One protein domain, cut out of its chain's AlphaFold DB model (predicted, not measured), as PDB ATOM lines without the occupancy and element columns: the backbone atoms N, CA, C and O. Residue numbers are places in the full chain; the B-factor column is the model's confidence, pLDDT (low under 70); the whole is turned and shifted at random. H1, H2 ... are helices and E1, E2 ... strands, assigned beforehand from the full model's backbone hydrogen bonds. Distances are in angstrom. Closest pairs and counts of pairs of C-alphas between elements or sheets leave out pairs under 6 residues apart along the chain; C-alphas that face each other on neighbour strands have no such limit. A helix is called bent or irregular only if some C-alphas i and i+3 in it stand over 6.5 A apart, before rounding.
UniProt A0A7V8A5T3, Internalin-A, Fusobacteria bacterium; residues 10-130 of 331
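AT A GLANCE: This is residues 10 to 130 of the 331 residues of the protein "Internalin-A" of Fusobacteria bacterium (UniProt A0A7V8A5T3). The chain winds in stacked turns, like a short solenoid: the parallel strands E1, E2, E3 and E5 line up as a sheet on one side, and the helices H1, H2 and H4 follow one another along the other side. The third turn is drawn out through H3 to a far tip around Lys 90 and comes back along E4, where E6 pairs with it in a small second sheet. The printed part has 121 residues, with four named helices and six named strands in the order E1 H1 E2 H2 E3 H3 E4 H4 E5 E6, a mixed class of helices and strands. It is compact, with a radius of gyration of the C-alphas of 15.6 A, yet elongated, spanning 51 by 31 by 28 A.

HOW THE PARTS SIT: The larger sheet runs E1, residues 23 to 27, E2, 48 to 52, E3, 68 to 73, and E5, 112 to 117; E1 and E5 are its edge strands. E1 and E2 are parallel at 24 degrees, with N 26 and O 50 within hydrogen-bond range at 2.8 A. E2 and E3 are parallel at 7 degrees, with N 51 and O 70 at 2.7 A. E3 and E5 are parallel at 6 degrees, with N 71 and O 114 at 2.7 A. Residues 11 to 12 pair antiparallel with residues 23 to 24 of E1. H1, residues 31 to 43, only grazes the sheet with residues 33 to 41; it is irregular, C-alphas 32 and 35 being 7.8 A apart. H2, residues 58 to 62, touches H1, whose residues 34 to 38 alone take part; the closest C-alphas, of Thr 38 and Phe 59, are 6.4 A apart. E1, H1, E2 and E2, H2, E3 are strand-helix-strand units, two parallel neighbour strands joined through a helix, with right-handed crossovers. H4, residues 102 to 106, touches H2, the closest C-alphas being those of Asp 58 and Pro 103, 5.3 A apart. E4, residues 95 to 100, and E6, 123 to 128, are parallel at 21 degrees, with N 99 and O 126 at 2.8 A. H3, residues 76 to 86, touches no helix and is not on the larger sheet. Every O i to N i+4 pair is within hydrogen-bond range in H3, 7 of 9 in H1, and 0 of 1 in H2 and H4, where 2 of 2 and 1 of 2 O i to N i+3 pairs are.

IN THESE COORDINATES: E1 begins at C-alpha 23, (107.074, 58.830, 91.152). H1 is 19.5 A long, H3 14.8 A, E3 16.5 A, E4 and E5 16.4 A each, and E6 16.3 A. E6 ends at C-alpha 128, (101.658, 76.979, 105.868).

THE WHOLE: The C-alphas of Asn 43 and Lys 90 are the two farthest apart, 51.1 A. The printed part has no cut and no long link. Mean pLDDT of the printed part is 82.7; residues 31, 74 to 95 and 119 to 121 are under 70.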
ATOM      1  N   LYS A  10     107.859  52.128  96.937       90.62
ATOM      2  CA  LYS A  10     106.698  51.906  96.078       90.62
ATOM      3  C   LYS A  10     106.593  53.039  95.067       90.62
ATOM      4  O   LYS A  10     106.592  54.201  95.448       90.62
ATOM      5  N   PHE A  11     106.431  52.694  93.794       93.12
ATOM      6  CA  PHE A  11     106.151  53.669  92.743       93.12
ATOM      7  C   PHE A  11     104.648  53.794  92.484       93.12
ATOM      8  O   PHE A  11     103.909  52.800  92.518       93.12
ATOM      9  N   VAL A  12     104.205  55.015  92.207       94.19
ATOM     10  CA  VAL A  12     102.821  55.393  91.897       94.19
ATOM     11  C   VAL A  12     102.799  56.388  90.739       94.19
ATOM     12  O   VAL A  12     103.826  56.979  90.413       94.19
ATOM     13  N   ALA A  13     101.641  56.548  90.103       94.00
ATOM     14  CA  ALA A  13     101.428  57.622  89.141       94.00
ATOM     15  C   ALA A  13     101.217  58.940  89.897       94.00
ATOM     16  O   ALA A  13     100.308  59.034  90.725       94.00
ATOM     17  N   VAL A  14     102.063  59.931  89.629       94.06
ATOM     18  CA  VAL A  14     101.951  61.296  90.174       94.06
ATOM     19  C   VAL A  14     101.192  62.196  89.203       94.06
ATOM     20  O   VAL A  14     100.414  63.048  89.623       94.06
ATOM     21  N   THR A  15     101.390  61.986  87.902       93.38
ATOM     22  CA  THR A  15     100.759  62.762  86.829       93.38
ATOM     23  C   THR A  15     100.113  61.857  85.789       93.38
ATOM     24  O   THR A  15     100.323  60.646  85.796       93.38
ATOM     25  N   LEU A  16      99.343  62.436  84.866       89.81
ATOM     26  CA  LEU A  16      98.853  61.698  83.707       89.81
ATOM     27  C   LEU A  16      99.993  61.240  82.782       89.81
ATOM     28  O   LEU A  16     100.953  61.993  82.586       89.81
ATOM     29  N   PRO A  17      99.837  60.065  82.141       90.19
ATOM     30  CA  PRO A  17      98.716  59.124  82.278       90.19
ATOM     31  C   PRO A  17      98.845  58.203  83.517       90.19
ATOM     32  O   PRO A  17      99.942  57.831  83.924       90.19
ATOM     33  N   LEU A  18      97.710  57.830  84.131       88.50
ATOM     34  CA  LEU A  18      97.662  57.154  85.447       88.50
ATOM     35  C   LEU A  18      98.172  55.699  85.463       88.50
ATOM     36  O   LEU A  18      98.315  55.102  86.530       88.50
ATOM     37  N   ASP A  19      98.409  55.104  84.300       90.62
ATOM     38  CA  ASP A  19      98.977  53.764  84.149       90.62
ATOM     39  C   ASP A  19     100.512  53.750  84.261       90.62
ATOM     40  O   ASP A  19     101.104  52.690  84.488       90.62
ATOM     41  N   ILE A  20     101.164  54.917  84.189       92.44
ATOM     42  CA  ILE A  20     102.614  55.053  84.343       92.44
ATOM     43  C   ILE A  20     102.954  55.398  85.795       92.44
ATOM     44  O   ILE A  20     102.622  56.465  86.302       92.44
ATOM     45  N   LYS A  21     103.675  54.499  86.469       93.69
ATOM     46  CA  LYS A  21     104.179  54.719  87.832       93.69
ATOM     47  C   LYS A  21     105.497  55.494  87.787       93.69
ATOM     48  O   LYS A  21     106.565  54.891  87.702       93.69
ATOM     49  N   ASP A  22     105.406  56.816  87.803       93.44
ATOM     50  CA  ASP A  22     106.492  57.753  87.499       93.44
ATOM     51  C   ASP A  22     107.066  58.498  88.715       93.44
ATOM     52  O   ASP A  22     107.995  59.291  88.553       93.44
ATOM     53  N   GLY A  23     106.554  58.244  89.920       94.44
ATOM     54  CA  GLY A  23     107.074  58.830  91.152       94.44
ATOM     55  C   GLY A  23     107.064  57.884  92.339       94.44
ATOM     56  O   GLY A  23     106.427  56.829  92.322       94.44
ATOM     57  N   ILE A  24     107.795  58.269  93.380       94.56
ATOM     58  CA  ILE A  24     107.921  57.487  94.612       94.56
ATOM     59  C   ILE A  24     106.810  57.873  95.578       94.56
ATOM     60  O   ILE A  24     106.550  59.055  95.788       94.56
ATOM     61  N   LEU A  25     106.181  56.870  96.184       92.50
ATOM     62  CA  LEU A  25     105.281  57.046  97.310       92.50
ATOM     63  C   LEU A  25     106.085  57.139  98.608       92.50
ATOM     64  O   LEU A  25     106.846  56.225  98.926       92.50
ATOM     65  N   ILE A  26     105.876  58.214  99.357       90.38
ATOM     66  CA  ILE A  26     106.526  58.495 100.635       90.38
ATOM     67  C   ILE A  26     105.437  58.612 101.695       90.38
ATOM     68  O   ILE A  26     104.517  59.408 101.541       90.38
ATOM     69  N   ASP A  27     105.547  57.842 102.769       85.81
ATOM     70  CA  ASP A  27     104.705  57.999 103.954       85.81
ATOM     71  C   ASP A  27     105.509  58.724 105.032       85.81
ATOM     72  O   ASP A  27     106.515  58.206 105.520       85.81
ATOM     73  N   THR A  28     105.092  59.937 105.397       76.31
ATOM     74  CA  THR A  28     105.845  60.759 106.358       76.31
ATOM     75  C   THR A  28     105.673  60.299 107.806       76.31
ATOM     76  O   THR A  28     106.307  60.862 108.700       76.31
ATOM     77  N   HIS A  29     104.819  59.306 108.073       72.19
ATOM     78  CA  HIS A  29     104.667  58.726 109.409       72.19
ATOM     79  C   HIS A  29     105.782  57.725 109.731       72.19
ATOM     80  O   HIS A  29     106.089  57.523 110.907       72.19
ATOM     81  N   ASP A  30     106.432  57.142 108.718       70.50
ATOM     82  CA  ASP A  30     107.581  56.254 108.913       70.50
ATOM     83  C   ASP A  30     108.902  57.039 108.889       70.50
ATOM     84  O   ASP A  30     109.729  56.954 107.978       70.50
ATOM     85  N   ILE A  31     109.096  57.850 109.932       68.06
ATOM     86  CA  ILE A  31     110.266  58.729 110.077       68.06
ATOM     87  C   ILE A  31     111.608  57.979 110.097       68.06
ATOM     88  O   ILE A  31     112.653  58.588 109.860       68.06
ATOM     89  N   ASN A  32     111.601  56.666 110.355       71.81
ATOM     90  CA  ASN A  32     112.819  55.863 110.475       71.81
ATOM     91  C   ASN A  32     113.550  55.690 109.135       71.81
ATOM     92  O   ASN A  32     114.734  55.350 109.128       71.81
ATOM     93  N   GLU A  33     112.879  55.947 108.007       81.12
ATOM     94  CA  GLU A  33     113.449  55.772 106.669       81.12
ATOM     95  C   GLU A  33     113.777  57.086 105.943       81.12
ATOM     96  O   GLU A  33     114.306  57.041 104.833       81.12
ATOM     97  N   ILE A  34     113.546  58.257 106.551       84.94
ATOM     98  CA  ILE A  34     113.684  59.562 105.871       84.94
ATOM     99  C   ILE A  34     115.072  59.761 105.248       84.94
ATOM    100  O   ILE A  34     115.169  60.204 104.102       84.94
ATOM    101  N   GLN A  35     116.153  59.413 105.954       88.00
ATOM    102  CA  GLN A  35     117.505  59.556 105.400       88.00
ATOM    103  C   GLN A  35     117.725  58.608 104.212       88.00
ATOM    104  O   GLN A  35     118.210  59.039 103.170       88.00
ATOM    105  N   THR A  36     117.286  57.351 104.326       89.25
ATOM    106  CA  THR A  36     117.351  56.361 103.239       89.25
ATOM    107  C   THR A  36     116.563  56.820 102.009       89.25
ATOM    108  O   THR A  36     117.036  56.680 100.883       89.25
ATOM    109  N   ILE A  37     115.375  57.401 102.212       90.62
ATOM    110  CA  ILE A  37     114.531  57.961 101.148       90.62
ATOM    111  C   ILE A  37     115.225  59.157 100.489       90.62
ATOM    112  O   ILE A  37     115.297  59.221  99.264       90.62
ATOM    113  N   THR A  38     115.782  60.067 101.290       92.81
ATOM    114  CA  THR A  38     116.525  61.244 100.808       92.81
ATOM    115  C   THR A  38     117.713  60.828  99.941       92.81
ATOM    116  O   THR A  38     117.888  61.334  98.832       92.81
ATOM    117  N   ASP A  39     118.508  59.865 100.414       92.56
ATOM    118  CA  ASP A  39     119.661  59.346  99.678       92.56
ATOM    119  C   ASP A  39     119.219  58.663  98.382       92.56
ATOM    120  O   ASP A  39     119.837  58.856  97.337       92.56
ATOM    121  N   TYR A  40     118.123  57.898  98.411       92.50
ATOM    122  CA  TYR A  40     117.582  57.264  97.212       92.50
ATOM    123  C   TYR A  40     117.117  58.292  96.176       92.50
ATOM    124  O   TYR A  40     117.447  58.142  94.997       92.50
ATOM    125  N   ILE A  41     116.383  59.328  96.599       94.44
ATOM    126  CA  ILE A  41     115.910  60.408  95.721       94.44
ATOM    127  C   ILE A  41     117.091  61.054  94.998       94.44
ATOM    128  O   ILE A  41     117.077  61.165  93.773       94.44
ATOM    129  N   ASN A  42     118.132  61.410  95.747       95.12
ATOM    130  CA  ASN A  42     119.302  62.086  95.200       95.12
ATOM    131  C   ASN A  42     120.158  61.166  94.316       95.12
ATOM    132  O   ASN A  42     120.557  61.566  93.224       95.12
ATOM    133  N   ASN A  43     120.403  59.922  94.739       94.81
ATOM    134  CA  ASN A  43     121.242  58.975  93.993       94.81
ATOM    135  C   ASN A  43     120.605  58.496  92.681       94.81
ATOM    136  O   ASN A  43     121.327  58.073  91.779       94.81
ATOM    137  N   ASN A  44     119.273  58.540  92.569       93.81
ATOM    138  CA  ASN A  44     118.538  58.078  91.387       93.81
ATOM    139  C   ASN A  44     117.904  59.222  90.579       93.81
ATOM    140  O   ASN A  44     117.102  58.948  89.691       93.81
ATOM    141  N   ASP A  45     118.241  60.481  90.882       94.75
ATOM    142  CA  ASP A  45     117.686  61.674  90.225       94.75
ATOM    143  C   ASP A  45     116.146  61.667  90.159       94.75
ATOM    144  O   ASP A  45     115.524  61.887  89.117       94.75
ATOM    145  N   ILE A  46     115.504  61.348  91.285       95.88
ATOM    146  CA  ILE A  46     114.047  61.249  91.349       95.88
ATOM    147  C   ILE A  46     113.431  62.644  91.282       95.88
ATOM    148  O   ILE A  46     113.736  63.526  92.083       95.88
ATOM    149  N   LYS A  47     112.495  62.808  90.345       97.75
ATOM    150  CA  LYS A  47     111.830  64.087  90.066       97.75
ATOM    151  C   LYS A  47     110.415  64.186  90.611       97.75
ATOM    152  O   LYS A  47     109.886  65.290  90.715       97.75
ATOM    153  N   LYS A  48     109.774  63.049  90.885       97.88
ATOM    154  CA  LYS A  48     108.355  62.986  91.241       97.88
ATOM    155  C   LYS A  48     108.155  62.231  92.539       97.88
ATOM    156  O   LYS A  48     108.625  61.099  92.685       97.88
ATOM    157  N   VAL A  49     107.418  62.844  93.452       96.62
ATOM    158  CA  VAL A  49     107.057  62.253  94.737       96.62
ATOM    159  C   VAL A  49     105.557  62.404  94.975       96.62
ATOM    160  O   VAL A  49     104.970  63.442  94.675       96.62
ATOM    161  N   SER A  50     104.938  61.352  95.504       94.88
ATOM    162  CA  SER A  50     103.606  61.397  96.104       94.88
ATOM    163  C   SER A  50     103.771  61.151  97.594       94.88
ATOM    164  O   SER A  50     104.355  60.150  98.004       94.88
ATOM    165  N   ILE A  51     103.305  62.084  98.402       92.44
ATOM    166  CA  ILE A  51     103.535  62.145  99.833       92.44
ATOM    167  C   ILE A  51     102.204  61.917 100.539       92.44
ATOM    168  O   ILE A  51     101.206  62.595 100.292       92.44
ATOM    169  N   GLN A  52     102.194  60.931 101.421       88.00
ATOM    170  CA  GLN A  52     101.086  60.592 102.293       88.00
ATOM    171  C   GLN A  52     101.382  61.132 103.692       88.00
ATOM    172  O   GLN A  52     102.333  60.707 104.343       88.00
ATOM    173  N   GLY A  53     100.553  62.075 104.147       80.62
ATOM    174  CA  GLY A  53     100.799  62.826 105.377       80.62
ATOM    175  C   GLY A  53     101.636  64.089 105.161       80.62
ATOM    176  O   GLY A  53     102.050  64.402 104.046       80.62
ATOM    177  N   CYS A  54     101.834  64.848 106.238       76.75
ATOM    178  CA  CYS A  54     102.681  66.043 106.235       76.75
ATOM    179  C   CYS A  54     103.318  66.330 107.599       76.75
ATOM    180  O   CYS A  54     103.408  67.467 108.046       76.75
ATOM    181  N   THR A  55     103.734  65.268 108.285       74.19
ATOM    182  CA  THR A  55     104.334  65.340 109.625       74.19
ATOM    183  C   THR A  55     105.802  65.769 109.608       74.19
ATOM    184  O   THR A  55     106.258  66.370 110.573       74.19
ATOM    185  N   ASN A  56     106.549  65.452 108.544       80.50
ATOM    186  CA  ASN A  56     107.947  65.851 108.367       80.50
ATOM    187  C   ASN A  56     108.279  65.948 106.871       80.50
ATOM    188  O   ASN A  56     108.343  64.924 106.187       80.50
ATOM    189  N   LEU A  57     108.475  67.175 106.379       90.81
ATOM    190  CA  LEU A  57     108.818  67.458 104.981       90.81
ATOM    191  C   LEU A  57     110.209  68.089 104.808       90.81
ATOM    192  O   LEU A  57     110.648  68.257 103.673       90.81
ATOM    193  N   ASP A  58     110.935  68.367 105.895       91.25
ATOM    194  CA  ASP A  58     112.236  69.063 105.895       91.25
ATOM    195  C   ASP A  58     113.284  68.362 105.018       91.25
ATOM    196  O   ASP A  58     114.186  68.977 104.451       91.25
ATOM    197  N   PHE A  59     113.168  67.044 104.861       91.50
ATOM    198  CA  PHE A  59     114.068  66.268 104.012       91.50
ATOM    199  C   PHE A  59     114.007  66.678 102.529       91.50
ATOM    200  O   PHE A  59     114.992  66.498 101.804       91.50
ATOM    201  N   LEU A  60     112.889  67.257 102.076       93.50
ATOM    202  CA  LEU A  60     112.720  67.729 100.702       93.50
ATOM    203  C   LEU A  60     113.661  68.889 100.374       93.50
ATOM    204  O   LEU A  60     114.093  68.996  99.230       93.50
ATOM    205  N   GLU A  61     114.093  69.675 101.363       91.94
ATOM    206  CA  GLU A  61     115.086  70.739 101.155       91.94
ATOM    207  C   GLU A  61     116.424  70.196 100.627       91.94
ATOM    208  O   GLU A  61     117.179  70.883  99.931       91.94
ATOM    209  N   LYS A  62     116.723  68.926 100.929       93.56
ATOM    210  CA  LYS A  62     117.913  68.218 100.440       93.56
ATOM    211  C   LYS A  62     117.699  67.574  99.066       93.56
ATOM    212  O   LYS A  62     118.662  67.069  98.492       93.56
ATOM    213  N   CYS A  63     116.478  67.585  98.533       94.56
ATOM    214  CA  CYS A  63     116.057  66.881  97.321       94.56
ATOM    215  C   CYS A  63     115.862  67.848  96.134       94.56
ATOM    216  O   CYS A  63     114.770  67.996  95.585       94.56
ATOM    217  N   LYS A  64     116.939  68.512  95.703       89.38
ATOM    218  CA  LYS A  64     116.884  69.668  94.778       89.38
ATOM    219  C   LYS A  64     116.420  69.374  93.341       89.38
ATOM    220  O   LYS A  64     116.230  70.306  92.560       89.38
ATOM    221  N   ASN A  65     116.282  68.104  92.957       95.12
ATOM    222  CA  ASN A  65     115.842  67.705  91.614       95.12
ATOM    223  C   ASN A  65     114.344  67.397  91.520       95.12
ATOM    224  O   ASN A  65     113.865  67.082  90.432       95.12
ATOM    225  N   ILE A  66     113.605  67.526  92.622       97.62
ATOM    226  CA  ILE A  66     112.156  67.342  92.616       97.62
ATOM    227  C   ILE A  66     111.495  68.432  91.761       97.62
ATOM    228  O   ILE A  66     111.720  69.626  91.944       97.62
ATOM    229  N   GLU A  67     110.663  67.991  90.821       98.25
ATOM    230  CA  GLU A  67     109.876  68.827  89.910       98.25
ATOM    231  C   GLU A  67     108.360  68.658  90.149       98.25
ATOM    232  O   GLU A  67     107.588  69.566  89.840       98.25
ATOM    233  N   PHE A  68     107.924  67.515  90.700       98.44
ATOM    234  CA  PHE A  68     106.512  67.169  90.887       98.44
ATOM    235  C   PHE A  68     106.254  66.657  92.300       98.44
ATOM    236  O   PHE A  68     106.819  65.641  92.712       98.44
ATOM    237  N   VAL A  69     105.358  67.335  93.010       97.69
ATOM    238  CA  VAL A  69     104.956  66.982  94.370       97.69
ATOM    239  C   VAL A  69     103.436  66.816  94.416       97.69
ATOM    240  O   VAL A  69     102.691  67.765  94.180       97.69
ATOM    241  N   ASP A  70     102.975  65.603  94.709       96.19
ATOM    242  CA  ASP A  70     101.589  65.307  95.092       96.19
ATOM    243  C   ASP A  70     101.535  65.064  96.601       96.19
ATOM    244  O   ASP A  70     102.293  64.248  97.106       96.19
ATOM    245  N   ILE A  71     100.660  65.750  97.329       93.81
ATOM    246  CA  ILE A  71     100.491  65.613  98.779       93.81
ATOM    247  C   ILE A  71      99.049  65.226  99.076       93.81
ATOM    248  O   ILE A  71      98.102  65.831  98.565       93.81
ATOM    249  N   ARG A  72      98.880  64.219  99.933       89.50
ATOM    250  CA  ARG A  72      97.579  63.726 100.390       89.50
ATOM    251  C   ARG A  72      97.476  63.862 101.901       89.50
ATOM    252  O   ARG A  72      98.190  63.188 102.648       89.50
ATOM    253  N   ILE A  73      96.564  64.721 102.340       83.12
ATOM    254  CA  ILE A  73      96.311  65.046 103.742       83.12
ATOM    255  C   ILE A  73      94.884  64.603 104.079       83.12
ATOM    256  O   ILE A  73      93.972  64.968 103.345       83.12
ATOM    257  N   PRO A  74      94.624  63.879 105.177       67.94
ATOM    258  CA  PRO A  74      95.504  63.106 106.053       67.94
ATOM    259  C   PRO A  74      95.670  61.647 105.576       67.94
ATOM    260  O   PRO A  74      94.811  61.086 104.895       67.94
ATOM    261  N   TYR A  75      96.766  61.000 105.976       55.91
ATOM    262  CA  TYR A  75      96.972  59.566 105.761       55.91
ATOM    263  C   TYR A  75      96.460  58.737 106.955       55.91
ATOM    264  O   TYR A  75      96.378  59.221 108.081       55.91
ATOM    265  N   GLN A  76      96.087  57.485 106.687       50.28
ATOM    266  CA  GLN A  76      95.174  56.619 107.451       50.28
ATOM    267  C   GLN A  76      95.397  56.466 108.967       50.28
ATOM    268  O   GLN A  76      94.457  56.075 109.658       50.28
ATOM    269  N   ILE A  77      96.584  56.743 109.508       50.44
ATOM    270  CA  ILE A  77      96.885  56.464 110.921       50.44
ATOM    271  C   ILE A  77      96.132  57.432 111.845       50.44
ATOM    272  O   ILE A  77      95.500  56.982 112.801       50.44
ATOM    273  N   SER A  78      96.066  58.725 111.501       52.25
ATOM    274  CA  SER A  78      95.245  59.675 112.260       52.25
ATOM    275  C   SER A  78      93.756  59.412 112.065       52.25
ATOM    276  O   SER A  78      93.011  59.497 113.026       52.25
ATOM    277  N   ALA A  79      93.312  59.007 110.871       49.44
ATOM    278  CA  ALA A  79      91.906  58.713 110.597       49.44
ATOM    279  C   ALA A  79      91.396  57.467 111.347       49.44
ATOM    280  O   ALA A  79      90.278  57.479 111.848       49.44
ATOM    281  N   GLN A  80      92.190  56.399 111.470       48.47
ATOM    282  CA  GLN A  80      91.786  55.200 112.213       48.47
ATOM    283  C   GLN A  80      91.779  55.457 113.731       48.47
ATOM    284  O   GLN A  80      90.834  55.060 114.412       48.47
ATOM    285  N   GLU A  81      92.784  56.156 114.272       55.09
ATOM    286  CA  GLU A  81      92.779  56.604 115.673       55.09
ATOM    287  C   GLU A  81      91.656  57.617 115.955       55.09
ATOM    288  O   GLU A  81      91.005  57.530 116.998       55.09
ATOM    289  N   TYR A  82      91.374  58.517 115.010       54.81
ATOM    290  CA  TYR A  82      90.279  59.490 115.048       54.81
ATOM    291  C   TYR A  82      88.916  58.802 115.034       54.81
ATOM    292  O   TYR A  82      88.092  59.077 115.898       54.81
ATOM    293  N   MET A  83      88.687  57.848 114.126       51.25
ATOM    294  CA  MET A  83      87.461  57.046 114.097       51.25
ATOM    295  C   MET A  83      87.306  56.254 115.402       51.25
ATOM    296  O   MET A  83      86.233  56.238 115.999       51.25
ATOM    297  N   ASN A  84      88.390  55.679 115.928       56.78
ATOM    298  CA  ASN A  84      88.364  54.969 117.209       56.78
ATOM    299  C   ASN A  84      88.071  55.885 118.421       56.78
ATOM    300  O   ASN A  84      87.540  55.399 119.426       56.78
ATOM    301  N   LYS A  85      88.395  57.187 118.348       52.16
ATOM    302  CA  LYS A  85      88.075  58.203 119.370       52.16
ATOM    303  C   LYS A  85      86.672  58.801 119.198       52.16
ATOM    304  O   LYS A  85      85.947  58.912 120.185       52.16
ATOM    305  N   SER A  86      86.258  59.129 117.975       51.56
ATOM    306  CA  SER A  86      84.986  59.806 117.684       51.56
ATOM    307  C   SER A  86      83.769  58.926 117.978       51.56
ATOM    308  O   SER A  86      82.790  59.414 118.537       51.56
ATOM    309  N   TYR A  87      83.851  57.606 117.756       51.12
ATOM    310  CA  TYR A  87      82.792  56.670 118.167       51.12
ATOM    311  C   TYR A  87      82.633  56.535 119.695       51.12
ATOM    312  O   TYR A  87      81.647  55.956 120.153       51.12
ATOM    313  N   LYS A  88      83.575  57.051 120.501       49.06
ATOM    314  CA  LYS A  88      83.546  56.971 121.972       49.06
ATOM    315  C   LYS A  88      83.205  58.287 122.677       49.06
ATOM    316  O   LYS A  88      82.901  58.242 123.868       49.06
ATOM    317  N   MET A  89      83.230  59.436 121.999       45.66
ATOM    318  CA  MET A  89      83.014  60.741 122.635       45.66
ATOM    319  C   MET A  89      81.619  61.296 122.320       45.66
ATOM    320  O   MET A  89      81.252  61.494 121.170       45.66
ATOM    321  N   LYS A  90      80.834  61.558 123.377       50.31
ATOM    322  CA  LYS A  90      79.526  62.243 123.311       50.31
ATOM    323  C   LYS A  90      79.642  63.748 123.016       50.31
ATOM    324  O   LYS A  90      78.618  64.405 122.865       50.31
ATOM    325  N   GLU A  91      80.857  64.281 122.937       52.62
ATOM    326  CA  GLU A  91      81.141  65.696 122.704       52.62
ATOM    327  C   GLU A  91      82.069  65.821 121.491       52.62
ATOM    328  O   GLU A  91      83.117  65.181 121.424       52.62
ATOM    329  N   ILE A  92      81.635  66.602 120.502       52.88
ATOM    330  CA  ILE A  92      82.386  66.874 119.277       52.88
ATOM    331  C   ILE A  92      83.330  68.040 119.583       52.88
ATOM    332  O   ILE A  92      82.875  69.173 119.725       52.88
ATOM    333  N   HIS A  93      84.629  67.773 119.699       58.28
ATOM    334  CA  HIS A  93      85.650  68.820 119.728       58.28
ATOM    335  C   HIS A  93      86.166  69.058 118.301       58.28
ATOM    336  O   HIS A  93      86.448  68.099 117.583       58.28
ATOM    337  N   GLU A  94      86.271  70.321 117.880       62.62
ATOM    338  CA  GLU A  94      86.963  70.685 116.637       62.62
ATOM    339  C   GLU A  94      88.468  70.438 116.811       62.62
ATOM    340  O   GLU A  94      89.095  71.008 117.707       62.62
ATOM    341  N   GLU A  95      89.055  69.593 115.962       66.94
ATOM    342  CA  GLU A  95      90.497  69.336 115.954       66.94
ATOM    343  C   GLU A  95      91.182  70.141 114.844       66.94
ATOM    344  O   GLU A  95      90.623  70.347 113.765       66.94
ATOM    345  N   PHE A  96      92.410  70.594 115.103       74.06
ATOM    346  CA  PHE A  96      93.217  71.361 114.156       74.06
ATOM    347  C   PHE A  96      94.452  70.560 113.746       74.06
ATOM    348  O   PHE A  96      95.250  70.168 114.596       74.06
ATOM    349  N   LEU A  97      94.636  70.363 112.441       79.38
ATOM    350  CA  LEU A  97      95.865  69.829 111.860       79.38
ATOM    351  C   LEU A  97      96.617  70.967 111.175       79.38
ATOM    352  O   LEU A  97      96.085  71.608 110.269       79.38
ATOM    353  N   ILE A  98      97.856  71.205 111.600       82.94
ATOM    354  CA  ILE A  98      98.760  72.152 110.948       82.94
ATOM    355  C   ILE A  98      99.708  71.353 110.065       82.94
ATOM    356  O   ILE A  98     100.354  70.415 110.521       82.94
ATOM    357  N   CYS A  99      99.760  71.733 108.799       88.06
ATOM    358  CA  CYS A  99     100.565  71.107 107.775       88.06
ATOM    359  C   CYS A  99     101.595  72.126 107.286       88.06
ATOM    360  O   CYS A  99     101.237  73.109 106.634       88.06
ATOM    361  N   ASP A 100     102.857  71.933 107.649       90.81
ATOM    362  CA  ASP A 100     103.928  72.835 107.238       90.81
ATOM    363  C   ASP A 100     104.490  72.397 105.882       90.81
ATOM    364  O   ASP A 100     105.140  71.358 105.774       90.81
ATOM    365  N   LEU A 101     104.189  73.167 104.834       93.69
ATOM    366  CA  LEU A 101     104.697  72.943 103.482       93.69
ATOM    367  C   LEU A 101     105.829  73.915 103.124       93.69
ATOM    368  O   LEU A 101     106.269  73.918 101.974       93.69
ATOM    369  N   THR A 102     106.337  74.699 104.081       94.81
ATOM    370  CA  THR A 102     107.462  75.617 103.847       94.81
ATOM    371  C   THR A 102     108.728  74.925 103.313       94.81
ATOM    372  O   THR A 102     109.392  75.533 102.474       94.81
ATOM    373  N   PRO A 103     109.035  73.637 103.611       94.62
ATOM    374  CA  PRO A 103     110.161  72.945 102.969       94.62
ATOM    375  C   PRO A 103     110.073  72.867 101.437       94.62
ATOM    376  O   PRO A 103     111.094  72.748 100.758       94.62
ATOM    377  N   LEU A 104     108.863  72.944 100.865       95.19
ATOM    378  CA  LEU A 104     108.672  72.950  99.412       95.19
ATOM    379  C   LEU A 104     109.163  74.248  98.773       95.19
ATOM    380  O   LEU A 104     109.544  74.230  97.606       95.19
ATOM    381  N   GLU A 105     109.165  75.360  99.509       94.75
ATOM    382  CA  GLU A 105     109.525  76.696  99.010       94.75
ATOM    383  C   GLU A 105     110.961  76.767  98.474       94.75
ATOM    384  O   GLU A 105     111.264  77.622  97.643       94.75
ATOM    385  N   ASN A 106     111.821  75.839  98.902       92.25
ATOM    386  CA  ASN A 106     113.211  75.703  98.465       92.25
ATOM    387  C   ASN A 106     113.381  74.818  97.209       92.25
ATOM    388  O   ASN A 106     114.504  74.600  96.743       92.25
ATOM    389  N   LEU A 107     112.293  74.271  96.657       95.62
ATOM    390  CA  LEU A 107     112.315  73.444  95.450       95.62
ATOM    391  C   LEU A 107     112.267  74.319  94.189       95.62
ATOM    392  O   LEU A 107     111.238  74.432  93.525       95.62
ATOM    393  N   ASP A 108     113.409  74.893  93.807       93.12
ATOM    394  CA  ASP A 108     113.529  75.821  92.665       93.12
ATOM    395  C   ASP A 108     113.015  75.255  91.322       93.12
ATOM    396  O   ASP A 108     112.644  76.003  90.413       93.12
ATOM    397  N   LYS A 109     113.009  73.924  91.172       96.62
ATOM    398  CA  LYS A 109     112.566  73.220  89.957       96.62
ATOM    399  C   LYS A 109     111.100  72.780  89.998       96.62
ATOM    400  O   LYS A 109     110.656  72.126  89.054       96.62
ATOM    401  N   LEU A 110     110.359  73.108  91.057       97.75
ATOM    402  CA  LEU A 110     108.970  72.691  91.222       97.75
ATOM    403  C   LEU A 110     108.090  73.261  90.097       97.75
ATOM    404  O   LEU A 110     107.970  74.474  89.935       97.75
ATOM    405  N   LYS A 111     107.463  72.360  89.338       98.31
ATOM    406  CA  LYS A 111     106.533  72.662  88.237       98.31
ATOM    407  C   LYS A 111     105.114  72.207  88.530       98.31
ATOM    408  O   LYS A 111     104.173  72.764  87.974       98.31
ATOM    409  N   TYR A 112     104.962  71.194  89.374       98.56
ATOM    410  CA  TYR A 112     103.680  70.592  89.701       98.56
ATOM    411  C   TYR A 112     103.534  70.484  91.212       98.56
ATOM    412  O   TYR A 112     104.359  69.848  91.872       98.56
ATOM    413  N   LEU A 113     102.456  71.068  91.729       97.94
ATOM    414  CA  LEU A 113     102.056  70.952  93.121       97.94
ATOM    415  C   LEU A 113     100.584  70.544  93.200       97.94
ATOM    416  O   LEU A 113      99.696  71.287  92.788       97.94
ATOM    417  N   SER A 114     100.329  69.369  93.760       97.06
ATOM    418  CA  SER A 114      98.995  68.915  94.149       97.06
ATOM    419  C   SER A 114      98.953  68.793  95.666       97.06
ATOM    420  O   SER A 114      99.794  68.123  96.256       97.06
ATOM    421  N   VAL A 115      97.988  69.449  96.304       94.62
ATOM    422  CA  VAL A 115      97.715  69.347  97.739       94.62
ATOM    423  C   VAL A 115      96.252  68.964  97.899       94.62
ATOM    424  O   VAL A 115      95.354  69.806  97.875       94.62
ATOM    425  N   SER A 116      96.012  67.667  98.039       89.06
ATOM    426  CA  SER A 116      94.677  67.116  98.234       89.06
ATOM    427  C   SER A 116      94.386  66.937  99.718       89.06
ATOM    428  O   SER A 116      95.143  66.298 100.451       89.06
ATOM    429  N   THR A 117      93.267  67.505 100.158       81.06
ATOM    430  CA  THR A 117      92.726  67.298 101.498       81.06
ATOM    431  C   THR A 117      91.497  66.403 101.412       81.06
ATOM    432  O   THR A 117      90.558  66.707 100.680       81.06
ATOM    433  N   ILE A 118      91.486  65.304 102.156       70.31
ATOM    434  CA  ILE A 118      90.282  64.510 102.378       70.31
ATOM    435  C   ILE A 118      89.477  65.239 103.453       70.31
ATOM    436  O   ILE A 118      89.986  65.490 104.545       70.31
ATOM    437  N   GLU A 119      88.235  65.603 103.142       65.81
ATOM    438  CA  GLU A 119      87.337  66.205 104.125       65.81
ATOM    439  C   GLU A 119      87.021  65.187 105.226       65.81
ATOM    440  O   GLU A 119      86.408  64.146 104.982       65.81
ATOM    441  N   PHE A 120      87.432  65.503 106.452       69.19
ATOM    442  CA  PHE A 120      87.006  64.793 107.652       69.19
ATOM    443  C   PHE A 120      86.054  65.696 108.436       69.19
ATOM    444  O   PHE A 120      86.394  66.858 108.683       69.19
ATOM    445  N   PRO A 121      84.870  65.200 108.843       69.62
ATOM    446  CA  PRO A 121      83.992  65.955 109.727       69.62
ATOM    447  C   PRO A 121      84.773  66.438 110.952       69.62
ATOM    448  O   PRO A 121      85.479  65.651 111.567       69.62
ATOM    449  N   ASN A 122      84.646  67.717 111.311       70.31
ATOM    450  CA  ASN A 122      85.276  68.320 112.497       70.31
ATOM    451  C   ASN A 122      86.820  68.366 112.508       70.31
ATOM    452  O   ASN A 122      87.400  68.601 113.569       70.31
ATOM    453  N   LEU A 123      87.488  68.172 111.362       75.31
ATOM    454  CA  LEU A 123      88.932  68.386 111.225       75.31
ATOM    455  C   LEU A 123      89.218  69.658 110.422       75.31
ATOM    456  O   LEU A 123      88.984  69.725 109.215       75.31
ATOM    457  N   ASN A 124      89.792  70.654 111.086       79.75
ATOM    458  CA  ASN A 124      90.251  71.885 110.460       79.75
ATOM    459  C   ASN A 124      91.722  71.747 110.042       79.75
ATOM    460  O   ASN A 124      92.615  71.695 110.883       79.75
ATOM    461  N   ILE A 125      91.986  71.725 108.732       82.75
ATOM    462  CA  ILE A 125      93.352  71.676 108.190       82.75
ATOM    463  C   ILE A 125      93.829  73.093 107.850       82.75
ATOM    464  O   ILE A 125      93.257  73.774 106.984       82.75
ATOM    465  N   SER A 126      94.916  73.500 108.501       85.50
ATOM    466  CA  SER A 126      95.702  74.688 108.177       85.50
ATOM    467  C   SER A 126      96.981  74.271 107.460       85.50
ATOM    468  O   SER A 126      97.631  73.313 107.866       85.50
ATOM    469  N   VAL A 127      97.344  74.983 106.396       90.00
ATOM    470  CA  VAL A 127      98.575  74.739 105.635       90.00
ATOM    471  C   VAL A 127      99.394  76.019 105.641       90.00
ATOM    472  O   VAL A 127      98.856  77.088 105.352       90.00
ATOM    473  N   SER A 128     100.677  75.897 105.973       91.75
ATOM    474  CA  SER A 128     101.658  76.979 105.868       91.75
ATOM    475  C   SER A 128     102.433  76.830 104.567       91.75
ATOM    476  O   SER A 128     103.041  75.784 104.340       91.75
ATOM    477  N   LEU A 129     102.361  77.845 103.706       93.50
ATOM    478  CA  LEU A 129     103.004  77.870 102.394       93.50
ATOM    479  C   LEU A 129     103.038  79.301 101.842       93.50
ATOM    480  O   LEU A 129     101.994  79.948 101.756       93.50
ATOM    481  N   ASP A 130     104.198  79.767 101.387       95.50
ATOM    482  CA  ASP A 130     104.332  80.958 100.549       95.50
ATOM    483  C   ASP A 130     104.462  80.565  99.070       95.50
ATOM    484  O   ASP A 130     105.549  80.361  98.526       95.50
TER     485      ASP A 130